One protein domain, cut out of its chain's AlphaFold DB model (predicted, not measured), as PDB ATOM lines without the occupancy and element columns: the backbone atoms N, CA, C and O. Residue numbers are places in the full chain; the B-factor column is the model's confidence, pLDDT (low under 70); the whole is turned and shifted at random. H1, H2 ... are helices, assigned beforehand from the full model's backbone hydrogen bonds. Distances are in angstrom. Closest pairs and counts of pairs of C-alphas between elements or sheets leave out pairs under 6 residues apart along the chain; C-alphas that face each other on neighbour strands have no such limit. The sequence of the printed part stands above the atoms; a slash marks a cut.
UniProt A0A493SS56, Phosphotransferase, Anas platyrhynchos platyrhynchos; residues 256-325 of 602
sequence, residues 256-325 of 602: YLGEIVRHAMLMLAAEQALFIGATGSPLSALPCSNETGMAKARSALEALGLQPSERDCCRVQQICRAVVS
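This is residues 256 to 325 of the 602 residues of the protein "Phosphotransferase" of Anas platyrhynchos platyrhynchos (UniProt A0A493SS56). Start at Tyr 256 and you find H1 and H3 side by side, running opposite ways, with H2 crossing H3 near its first residues; the unnamed stretch 271 to 293 winds round the side between H1 and H2. The printed part has 70 residues with three named helices, H1, H2, H3 in chain order, and no named strand: all helix. It is compact and rounded, with a radius of gyration of the C-alphas of 10.8 A and spans of 29 by 22 by 18 A.

Look first at H1, residues 256 to 270, which touches H3, residues 310 to 325, closest at the C-alphas of Val 261 and Cys 320, 6.3 A apart. Their tilt is steep, 39 degrees, opposite ways. H2, residues 294 to 303, touches H3 at residues 310 to 317 alone, about perpendicular at 80 degrees; the closest C-alphas, of Ala 297 and Cys 313, are 5.6 A apart. H1 and H2 are apart. In H1, H2 and H3 every O i to N i+4 pair is within hydrogen-bond range.

Find C-alpha 256 at (12.631, -17.093, -20.904); H1 runs 21.3 A from there. H2, 14.3 A long, begins at (29.689, -31.520, -18.658). H3, 22.2 A long, ends at (22.732, -20.026, -30.238).

The C-alphas farthest apart, of Thr 279 and Ser 325, are 30.1 A apart. The printed part has no cut. The link H1 to H2 is long, 23 residues; pLDDT is under 70 at residues 277 to 293.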
ATOM      1  N   TYR A 256      13.430 -16.110 -20.175       92.25
ATOM      2  CA  TYR A 256      12.631 -17.093 -20.904       92.25
ATOM      3  C   TYR A 256      13.466 -18.254 -21.457       92.25
ATOM      4  O   TYR A 256      12.950 -19.358 -21.631       92.25
ATOM      5  N   LEU A 257      14.769 -18.054 -21.697       91.62
ATOM      6  CA  LEU A 257      15.638 -19.097 -22.266       91.62
ATOM      7  C   LEU A 257      15.662 -20.376 -21.416       91.62
ATOM      8  O   LEU A 257      15.618 -21.477 -21.964       91.62
ATOM      9  N   GLY A 258      15.697 -20.239 -20.087       89.50
ATOM     10  CA  GLY A 258      15.656 -21.382 -19.170       89.50
ATOM     11  C   GLY A 258      14.339 -22.161 -19.232       89.50
ATOM     12  O   GLY A 258      14.348 -23.391 -19.167       89.50
ATOM     13  N   GLU A 259      13.218 -21.466 -19.432       92.38
ATOM     14  CA  GLU A 259      11.891 -22.070 -19.589       92.38
ATOM     15  C   GLU A 259      11.751 -22.798 -20.933       92.38
ATOM     16  O   GLU A 259      11.213 -23.904 -20.983       92.38
ATOM     17  N   ILE A 260      12.326 -22.254 -22.012       94.44
ATOM     18  CA  ILE A 260      12.396 -22.949 -23.308       94.44
ATOM     19  C   ILE A 260      13.173 -24.266 -23.162       94.44
ATOM     20  O   ILE A 260      12.726 -25.311 -23.642       94.44
ATOM     21  N   VAL A 261      14.315 -24.244 -22.462       91.94
ATOM     22  CA  VAL A 261      15.097 -25.459 -22.178       91.94
ATOM     23  C   VAL A 261      14.297 -26.449 -21.335       91.94
ATOM     24  O   VAL A 261      14.269 -27.634 -21.665       91.94
ATOM     25  N   ARG A 262      13.601 -25.984 -20.291       91.56
ATOM     26  CA  ARG A 262      12.747 -26.827 -19.443       91.56
ATOM     27  C   ARG A 262      11.662 -27.533 -20.254       91.56
ATOM     28  O   ARG A 262      11.502 -28.746 -20.128       91.56
ATOM     29  N   HIS A 263      10.953 -26.807 -21.118       92.62
ATOM     30  CA  HIS A 263       9.917 -27.380 -21.984       92.62
ATOM     31  C   HIS A 263      10.486 -28.381 -22.991       92.62
ATOM     32  O   HIS A 263       9.894 -29.442 -23.196       92.62
ATOM     33  N   ALA A 264      11.663 -28.104 -23.560       91.81
ATOM     34  CA  ALA A 264      12.366 -29.057 -24.418       91.81
ATOM     35  C   ALA A 264      12.749 -30.341 -23.668       91.81
ATOM     36  O   ALA A 264      12.544 -31.445 -24.175       91.81
ATOM     37  N   MET A 265      13.247 -30.216 -22.436       89.56
ATOM     38  CA  MET A 265      13.575 -31.360 -21.587       89.56
ATOM     39  C   MET A 265      12.338 -32.179 -21.215       89.56
ATOM     40  O   MET A 265      12.401 -33.403 -21.264       89.56
ATOM     41  N   LEU A 266      11.215 -31.533 -20.886       88.81
ATOM     42  CA  LEU A 266       9.959 -32.217 -20.561       88.81
ATOM     43  C   LEU A 266       9.419 -33.026 -21.742       88.81
ATOM     44  O   LEU A 266       8.996 -34.164 -21.551       88.81
ATOM     45  N   MET A 267       9.460 -32.472 -22.958       88.56
ATOM     46  CA  MET A 267       9.034 -33.201 -24.158       88.56
ATOM     47  C   MET A 267       9.936 -34.413 -24.421       88.56
ATOM     48  O   MET A 267       9.440 -35.524 -24.585       88.56
ATOM     49  N   LEU A 268      11.259 -34.237 -24.360       89.44
ATOM     50  CA  LEU A 268      12.204 -35.339 -24.560       89.44
ATOM     51  C   LEU A 268      12.130 -36.397 -23.450       89.44
ATOM     52  O   LEU A 268      12.348 -37.577 -23.716       89.44
ATOM     53  N   ALA A 269      11.817 -36.005 -22.215       87.38
ATOM     54  CA  ALA A 269      11.584 -36.942 -21.122       87.38
ATOM     55  C   ALA A 269      10.302 -37.760 -21.345       87.38
ATOM     56  O   ALA A 269      10.316 -38.979 -21.169       87.38
ATOM     57  N   ALA A 270       9.219 -37.122 -21.805       86.94
ATOM     58  CA  ALA A 270       7.970 -37.805 -22.152       86.94
ATOM     59  C   ALA A 270       8.152 -38.820 -23.297       86.94
ATOM     60  O   ALA A 270       7.538 -39.885 -23.285       86.94
ATOM     61  N   GLU A 271       9.048 -38.532 -24.242       88.06
ATOM     62  CA  GLU A 271       9.430 -39.437 -25.336       88.06
ATOM     63  C   GLU A 271      10.450 -40.518 -24.925       88.06
ATOM     64  O   GLU A 271      10.915 -41.284 -25.767       88.06
ATOM     65  N   GLN A 272      10.839 -40.588 -23.644       84.69
ATOM     66  CA  GLN A 272      11.928 -41.443 -23.144       84.69
ATOM     67  C   GLN A 272      13.265 -41.230 -23.884       84.69
ATOM     68  O   GLN A 272      14.130 -42.107 -23.942       84.69
ATOM     69  N   ALA A 273      13.466 -40.035 -24.441       85.88
ATOM     70  CA  ALA A 273      14.707 -39.598 -25.063       85.88
ATOM     71  C   ALA A 273      15.639 -38.882 -24.069       85.88
ATOM     72  O   ALA A 273      16.804 -38.659 -24.392       85.88
ATOM     73  N   LEU A 274      15.172 -38.549 -22.866       84.69
ATOM     74  CA  LEU A 274      15.946 -37.953 -21.774       84.69
ATOM     75  C   LEU A 274      15.499 -38.581 -20.444       84.69
ATOM     76  O   LEU A 274      14.320 -38.882 -20.296       84.69
ATOM     77  N   PHE A 275      16.414 -38.780 -19.491       84.06
ATOM     78  CA  PHE A 275      16.102 -39.330 -18.159       84.06
ATOM     79  C   PHE A 275      15.372 -40.686 -18.201       84.06
ATOM     80  O   PHE A 275      14.363 -40.903 -17.529       84.06
ATOM     81  N   ILE A 276      15.885 -41.614 -19.016       76.06
ATOM     82  CA  ILE A 276      15.282 -42.938 -19.234       76.06
ATOM     83  C   ILE A 276      15.109 -43.668 -17.894       76.06
ATOM     84  O   ILE A 276      16.089 -43.948 -17.207       76.06
ATOM     85  N   GLY A 277      13.862 -43.998 -17.543       65.62
ATOM     86  CA  GLY A 277      13.519 -44.709 -16.305       65.62
ATOM     87  C   GLY A 277      13.290 -43.821 -15.076       65.62
ATOM     88  O   GLY A 277      12.949 -44.349 -14.021       65.62
ATOM     89  N   ALA A 278      13.423 -42.496 -15.192       64.25
ATOM     90  CA  ALA A 278      13.057 -41.563 -14.131       64.25
ATOM     91  C   ALA A 278      11.590 -41.131 -14.284       64.25
ATOM     92  O   ALA A 278      11.209 -40.521 -15.281       64.25
ATOM     93  N   THR A 279      10.752 -41.427 -13.291       54.84
ATOM     94  CA  THR A 279       9.347 -40.998 -13.258       54.84
ATOM     95  C   THR A 279       9.133 -39.888 -12.233       54.84
ATOM     96  O   THR A 279       9.376 -40.096 -11.048       54.84
ATOM     97  N   GLY A 280       8.580 -38.752 -12.673       56.72
ATOM     98  CA  GLY A 280       7.724 -37.916 -11.821       56.72
ATOM     99  C   GLY A 280       8.347 -36.751 -11.043       56.72
ATOM    100  O   GLY A 280       7.628 -36.159 -10.243       56.72
ATOM    101  N   SER A 281       9.609 -36.365 -11.257       56.50
ATOM    102  CA  SER A 281      10.141 -35.148 -10.615       56.50
ATOM    103  C   SER A 281       9.722 -33.879 -11.376       56.50
ATOM    104  O   SER A 281       9.928 -33.821 -12.592       56.50
ATOM    105  N   PRO A 282       9.167 -32.846 -10.709       60.25
ATOM    106  CA  PRO A 282       8.927 -31.555 -11.342       60.25
ATOM    107  C   PRO A 282      10.268 -30.925 -11.739       60.25
ATOM    108  O   PRO A 282      11.089 -30.593 -10.888       60.25
ATOM    109  N   LEU A 283      10.502 -30.783 -13.046       68.00
ATOM    110  CA  LEU A 283      11.661 -30.067 -13.574       68.00
ATOM    111  C   LEU A 283      11.406 -28.565 -13.446       68.00
ATOM    112  O   LEU A 283      10.395 -28.084 -13.954       68.00
ATOM    113  N   SER A 284      12.312 -27.827 -12.806       66.81
ATOM    114  CA  SER A 284      12.347 -26.361 -12.868       66.81
ATOM    115  C   SER A 284      13.284 -25.884 -13.985       66.81
ATOM    116  O   SER A 284      14.031 -26.677 -14.568       66.81
ATOM    117  N   ALA A 285      13.215 -24.597 -14.337       65.19
ATOM    118  CA  ALA A 285      14.091 -24.035 -15.358       65.19
ATOM    119  C   ALA A 285      15.558 -24.070 -14.943       65.19
ATOM    120  O   ALA A 285      15.922 -23.793 -13.799       65.19
ATOM    121  N   LEU A 286      16.407 -24.367 -15.924       63.66
ATOM    122  CA  LEU A 286      17.851 -24.329 -15.764       63.66
ATOM    123  C   LEU A 286      18.398 -22.961 -16.194       63.66
ATOM    124  O   LEU A 286      18.014 -22.459 -17.255       63.66
ATOM    125  N   PRO A 287      19.344 -22.374 -15.437       59.38
ATOM    126  CA  PRO A 287      20.055 -21.186 -15.886       59.38
ATOM    127  C   PRO A 287      20.869 -21.517 -17.145       59.38
ATOM    128  O   PRO A 287      21.770 -22.360 -17.128       59.38
ATOM    129  N   CYS A 288      20.543 -20.860 -18.259       59.47
ATOM    130  CA  CYS A 288      21.243 -21.038 -19.527       59.47
ATOM    131  C   CYS A 288      22.492 -20.153 -19.574       59.47
ATOM    132  O   CYS A 288      22.384 -18.935 -19.670       59.47
ATOM    133  N   SER A 289      23.680 -20.759 -19.557       58.31
ATOM    134  CA  SER A 289      24.953 -20.059 -19.774       58.31
ATOM    135  C   SER A 289      25.712 -20.667 -20.954       58.31
ATOM    136  O   SER A 289      25.624 -21.866 -21.214       58.31
ATOM    137  N   ASN A 290      26.490 -19.841 -21.659       51.94
ATOM    138  CA  ASN A 290      27.427 -20.304 -22.689       51.94
ATOM    139  C   ASN A 290      28.611 -21.089 -22.107       51.94
ATOM    140  O   ASN A 290      29.261 -21.852 -22.822       51.94
ATOM    141  N   GLU A 291      28.905 -20.908 -20.820       54.00
ATOM    142  CA  GLU A 291      30.068 -21.490 -20.158       54.00
ATOM    143  C   GLU A 291      29.697 -22.736 -19.359       54.00
ATOM    144  O   GLU A 291      29.739 -22.740 -18.125       54.00
ATOM    145  N   THR A 292      29.345 -23.828 -20.027       54.25
ATOM    146  CA  THR A 292      29.038 -25.072 -19.312       54.25
ATOM    147  C   THR A 292      29.681 -26.270 -19.973       54.25
ATOM    148  O   THR A 292      29.196 -26.769 -20.982       54.25
ATOM    149  N   GLY A 293      30.775 -26.747 -19.370       66.50
ATOM    150  CA  GLY A 293      31.256 -28.115 -19.542       66.50
ATOM    151  C   GLY A 293      30.339 -29.120 -18.836       66.50
ATOM    152  O   GLY A 293      29.514 -28.745 -18.000       66.50
ATOM    153  N   MET A 294      30.513 -30.403 -19.152       73.62
ATOM    154  CA  MET A 294      29.689 -31.520 -18.658       73.62
ATOM    155  C   MET A 294      29.488 -31.531 -17.134       73.62
ATOM    156  O   MET A 294      28.412 -31.881 -16.663       73.62
ATOM    157  N   ALA A 295      30.492 -31.093 -16.364       78.62
ATOM    158  CA  ALA A 295      30.422 -31.021 -14.905       78.62
ATOM    159  C   ALA A 295      29.354 -30.037 -14.395       78.62
ATOM    160  O   ALA A 295      28.588 -30.386 -13.507       78.62
ATOM    161  N   LYS A 296      29.242 -28.837 -14.990       78.56
ATOM    162  CA  LYS A 296      28.220 -27.855 -14.588       78.56
ATOM    163  C   LYS A 296      26.811 -28.334 -14.944       78.56
ATOM    164  O   LYS A 296      25.897 -28.139 -14.154       78.56
ATOM    165  N   ALA A 297      26.646 -28.982 -16.103       80.44
ATOM    166  CA  ALA A 297      25.366 -29.571 -16.498       80.44
ATOM    167  C   ALA A 297      24.941 -30.678 -15.520       80.44
ATOM    168  O   ALA A 297      23.801 -30.680 -15.066       80.44
ATOM    169  N   ARG A 298      25.871 -31.564 -15.135       84.44
ATOM    170  CA  ARG A 298      25.631 -32.592 -14.114       84.44
ATOM    171  C   ARG A 298      25.225 -31.972 -12.777       84.44
ATOM    172  O   ARG A 298      24.157 -32.304 -12.285       84.44
ATOM    173  N   SER A 299      26.003 -31.027 -12.245       85.38
ATOM    174  CA  SER A 299      25.684 -30.385 -10.963       85.38
ATOM    175  C   SER A 299      24.351 -29.636 -10.982       85.38
ATOM    176  O   SER A 299      23.618 -29.678 -10.000       85.38
ATOM    177  N   ALA A 300      24.007 -28.972 -12.090       82.50
ATOM    178  CA  ALA A 300      22.727 -28.280 -12.214       82.50
ATOM    179  C   ALA A 300      21.549 -29.266 -12.214       82.50
ATOM    180  O   ALA A 300      20.555 -29.027 -11.543       82.50
ATOM    181  N   LEU A 301      21.676 -30.396 -12.913       83.81
ATOM    182  CA  LEU A 301      20.663 -31.453 -12.935       83.81
ATOM    183  C   LEU A 301      20.551 -32.186 -11.587       83.81
ATOM    184  O   LEU A 301      19.445 -32.478 -11.142       83.81
ATOM    185  N   GLU A 302      21.671 -32.441 -10.912       85.94
ATOM    186  CA  GLU A 302      21.700 -33.014  -9.559       85.94
ATOM    187  C   GLU A 302      21.046 -32.081  -8.533       85.94
ATOM    188  O   GLU A 302      20.305 -32.543  -7.666       85.94
ATOM    189  N   ALA A 303      21.237 -30.763  -8.664       84.38
ATOM    190  CA  ALA A 303      20.565 -29.767  -7.829       84.38
ATOM    191  C   ALA A 303      19.036 -29.759  -8.017       84.38
ATOM    192  O   ALA A 303      18.313 -29.366  -7.104       84.38
ATOM    193  N   LEU A 304      18.536 -30.243  -9.160       80.12
ATOM    194  CA  LEU A 304      17.107 -30.480  -9.397       80.12
ATOM    195  C   LEU A 304      16.608 -31.814  -8.815       80.12
ATOM    196  O   LEU A 304      15.470 -32.210  -9.063       80.12
ATOM    197  N   GLY A 305      17.448 -32.533  -8.065       79.44
ATOM    198  CA  GLY A 305      17.113 -33.834  -7.487       79.44
ATOM    199  C   GLY A 305      17.107 -34.976  -8.505       79.44
ATOM    200  O   GLY A 305      16.538 -36.032  -8.234       79.44
ATOM    201  N   LEU A 306      17.716 -34.783  -9.679       82.06
ATOM    202  CA  LEU A 306      17.835 -35.817 -10.704       82.06
ATOM    203  C   LEU A 306      19.135 -36.606 -10.534       82.06
ATOM    204  O   LEU A 306      20.115 -36.118  -9.977       82.06
ATOM    205  N   GLN A 307      19.165 -37.821 -11.078       83.62
ATOM    206  CA  GLN A 307      20.375 -38.639 -11.198       83.62
ATOM    207  C   GLN A 307      20.749 -38.757 -12.684       83.62
ATOM    208  O   GLN A 307      20.401 -39.748 -13.330       83.62
ATOM    209  N   PRO A 308      21.372 -37.719 -13.278       84.94
ATOM    210  CA  PRO A 308      21.574 -37.655 -14.718       84.94
ATOM    211  C   PRO A 308      22.700 -38.592 -15.172       84.94
ATOM    212  O   PRO A 308      23.828 -38.560 -14.665       84.94
ATOM    213  N   SER A 309      22.435 -39.377 -16.217       88.50
ATOM    214  CA  SER A 309      23.506 -40.088 -16.912       88.50
ATOM    215  C   SER A 309      24.430 -39.098 -17.632       88.50
ATOM    216  O   SER A 309      24.083 -37.941 -17.886       88.50
ATOM    217  N   GLU A 310      25.624 -39.548 -18.024       86.44
ATOM    218  CA  GLU A 310      26.503 -38.735 -18.872       86.44
ATOM    219  C   GLU A 310      25.822 -38.374 -20.205       86.44
ATOM    220  O   GLU A 310      25.949 -37.256 -20.702       86.44
ATOM    221  N   ARG A 311      25.000 -39.285 -20.742       87.81
ATOM    222  CA  ARG A 311      24.210 -39.044 -21.953       87.81
ATOM    223  C   ARG A 311      23.155 -37.955 -21.748       87.81
ATOM    224  O   ARG A 311      22.964 -37.142 -22.651       87.81
ATOM    225  N   ASP A 312      22.505 -37.911 -20.586       88.06
ATOM    226  CA  ASP A 312      21.546 -36.851 -20.250       88.06
ATOM    227  C   ASP A 312      22.248 -35.498 -20.139       88.06
ATOM    228  O   ASP A 312      21.802 -34.526 -20.741       88.06
ATOM    229  N   CYS A 313      23.403 -35.451 -19.467       87.31
ATOM    230  CA  CYS A 313      24.212 -34.235 -19.359       87.31
ATOM    231  C   CYS A 313      24.618 -33.698 -20.743       87.31
ATOM    232  O   CYS A 313      24.507 -32.499 -20.999       87.31
ATOM    233  N   CYS A 314      25.039 -34.585 -21.653       87.50
ATOM    234  CA  CYS A 314      25.410 -34.216 -23.020       87.50
ATOM    235  C   CYS A 314      24.213 -33.666 -23.811       87.50
ATOM    236  O   CYS A 314      24.320 -32.625 -24.462       87.50
ATOM    237  N   ARG A 315      23.051 -34.323 -23.722       88.38
ATOM    238  CA  ARG A 315      21.819 -33.873 -24.389       88.38
ATOM    239  C   ARG A 315      21.342 -32.525 -23.856       88.38
ATOM    240  O   ARG A 315      21.063 -31.634 -24.649       88.38
ATOM    241  N   VAL A 316      21.311 -32.337 -22.536       87.69
ATOM    242  CA  VAL A 316      20.936 -31.055 -21.917       87.69
ATOM    243  C   VAL A 316      21.885 -29.944 -22.363       87.69
ATOM    244  O   VAL A 316      21.433 -28.877 -22.769       87.69
ATOM    245  N   GLN A 317      23.194 -30.206 -22.408       86.06
ATOM    246  CA  GLN A 317      24.168 -29.245 -22.923       86.06
ATOM    247  C   GLN A 317      23.905 -28.875 -24.396       86.06
ATOM    248  O   GLN A 317      24.015 -27.704 -24.767       86.06
ATOM    249  N   GLN A 318      23.546 -29.848 -25.241       88.12
ATOM    250  CA  GLN A 318      23.187 -29.600 -26.641       88.12
ATOM    251  C   GLN A 318      21.929 -28.732 -26.765       88.12
ATOM    252  O   GLN A 318      21.925 -27.804 -27.574       88.12
ATOM    253  N   ILE A 319      20.908 -28.987 -25.942       89.56
ATOM    254  CA  ILE A 319      19.676 -28.186 -25.890       89.56
ATOM    255  C   ILE A 319      20.005 -26.746 -25.482       89.56
ATOM    256  O   ILE A 319      19.679 -25.819 -26.224       89.56
ATOM    257  N   CYS A 320      20.728 -26.544 -24.374       87.31
ATOM    258  CA  CYS A 320      21.142 -25.213 -23.920       87.31
ATOM    259  C   CYS A 320      21.927 -24.469 -25.006       87.31
ATOM    260  O   CYS A 320      21.641 -23.310 -25.311       87.31
ATOM    261  N   ARG A 321      22.886 -25.147 -25.654       86.19
ATOM    262  CA  ARG A 321      23.670 -24.558 -26.744       86.19
ATOM    263  C   ARG A 321      22.785 -24.173 -27.924       86.19
ATOM    264  O   ARG A 321      23.020 -23.112 -28.497       86.19
ATOM    265  N   ALA A 322      21.812 -24.997 -28.306       89.94
ATOM    266  CA  ALA A 322      20.895 -24.699 -29.402       89.94
ATOM    267  C   ALA A 322      20.030 -23.468 -29.092       89.94
ATOM    268  O   ALA A 322      19.985 -22.547 -29.906       89.94
ATOM    269  N   VAL A 323      19.437 -23.409 -27.895       90.88
ATOM    270  CA  VAL A 323      18.589 -22.292 -27.446       90.88
ATOM    271  C   VAL A 323      19.377 -20.982 -27.393       90.88
ATOM    272  O   VAL A 323      18.982 -20.007 -28.029       90.88
ATOM    273  N   VAL A 324      20.541 -20.966 -26.737       87.75
ATOM    274  CA  VAL A 324      21.383 -19.759 -26.645       87.75
ATOM    275  C   VAL A 324      21.930 -19.344 -28.015       87.75
ATOM    276  O   VAL A 324      22.000 -18.157 -28.333       87.75
ATOM    277  N   SER A 325      22.277 -20.312 -28.871       87.19
ATOM    278  CA  SER A 325      22.732 -20.026 -30.238       87.19
ATOM    279  C   SER A 325      21.634 -19.400 -31.092       87.19
ATOM    280  O   SER A 325      21.930 -18.494 -31.872       87.19
TER     281      SER A 325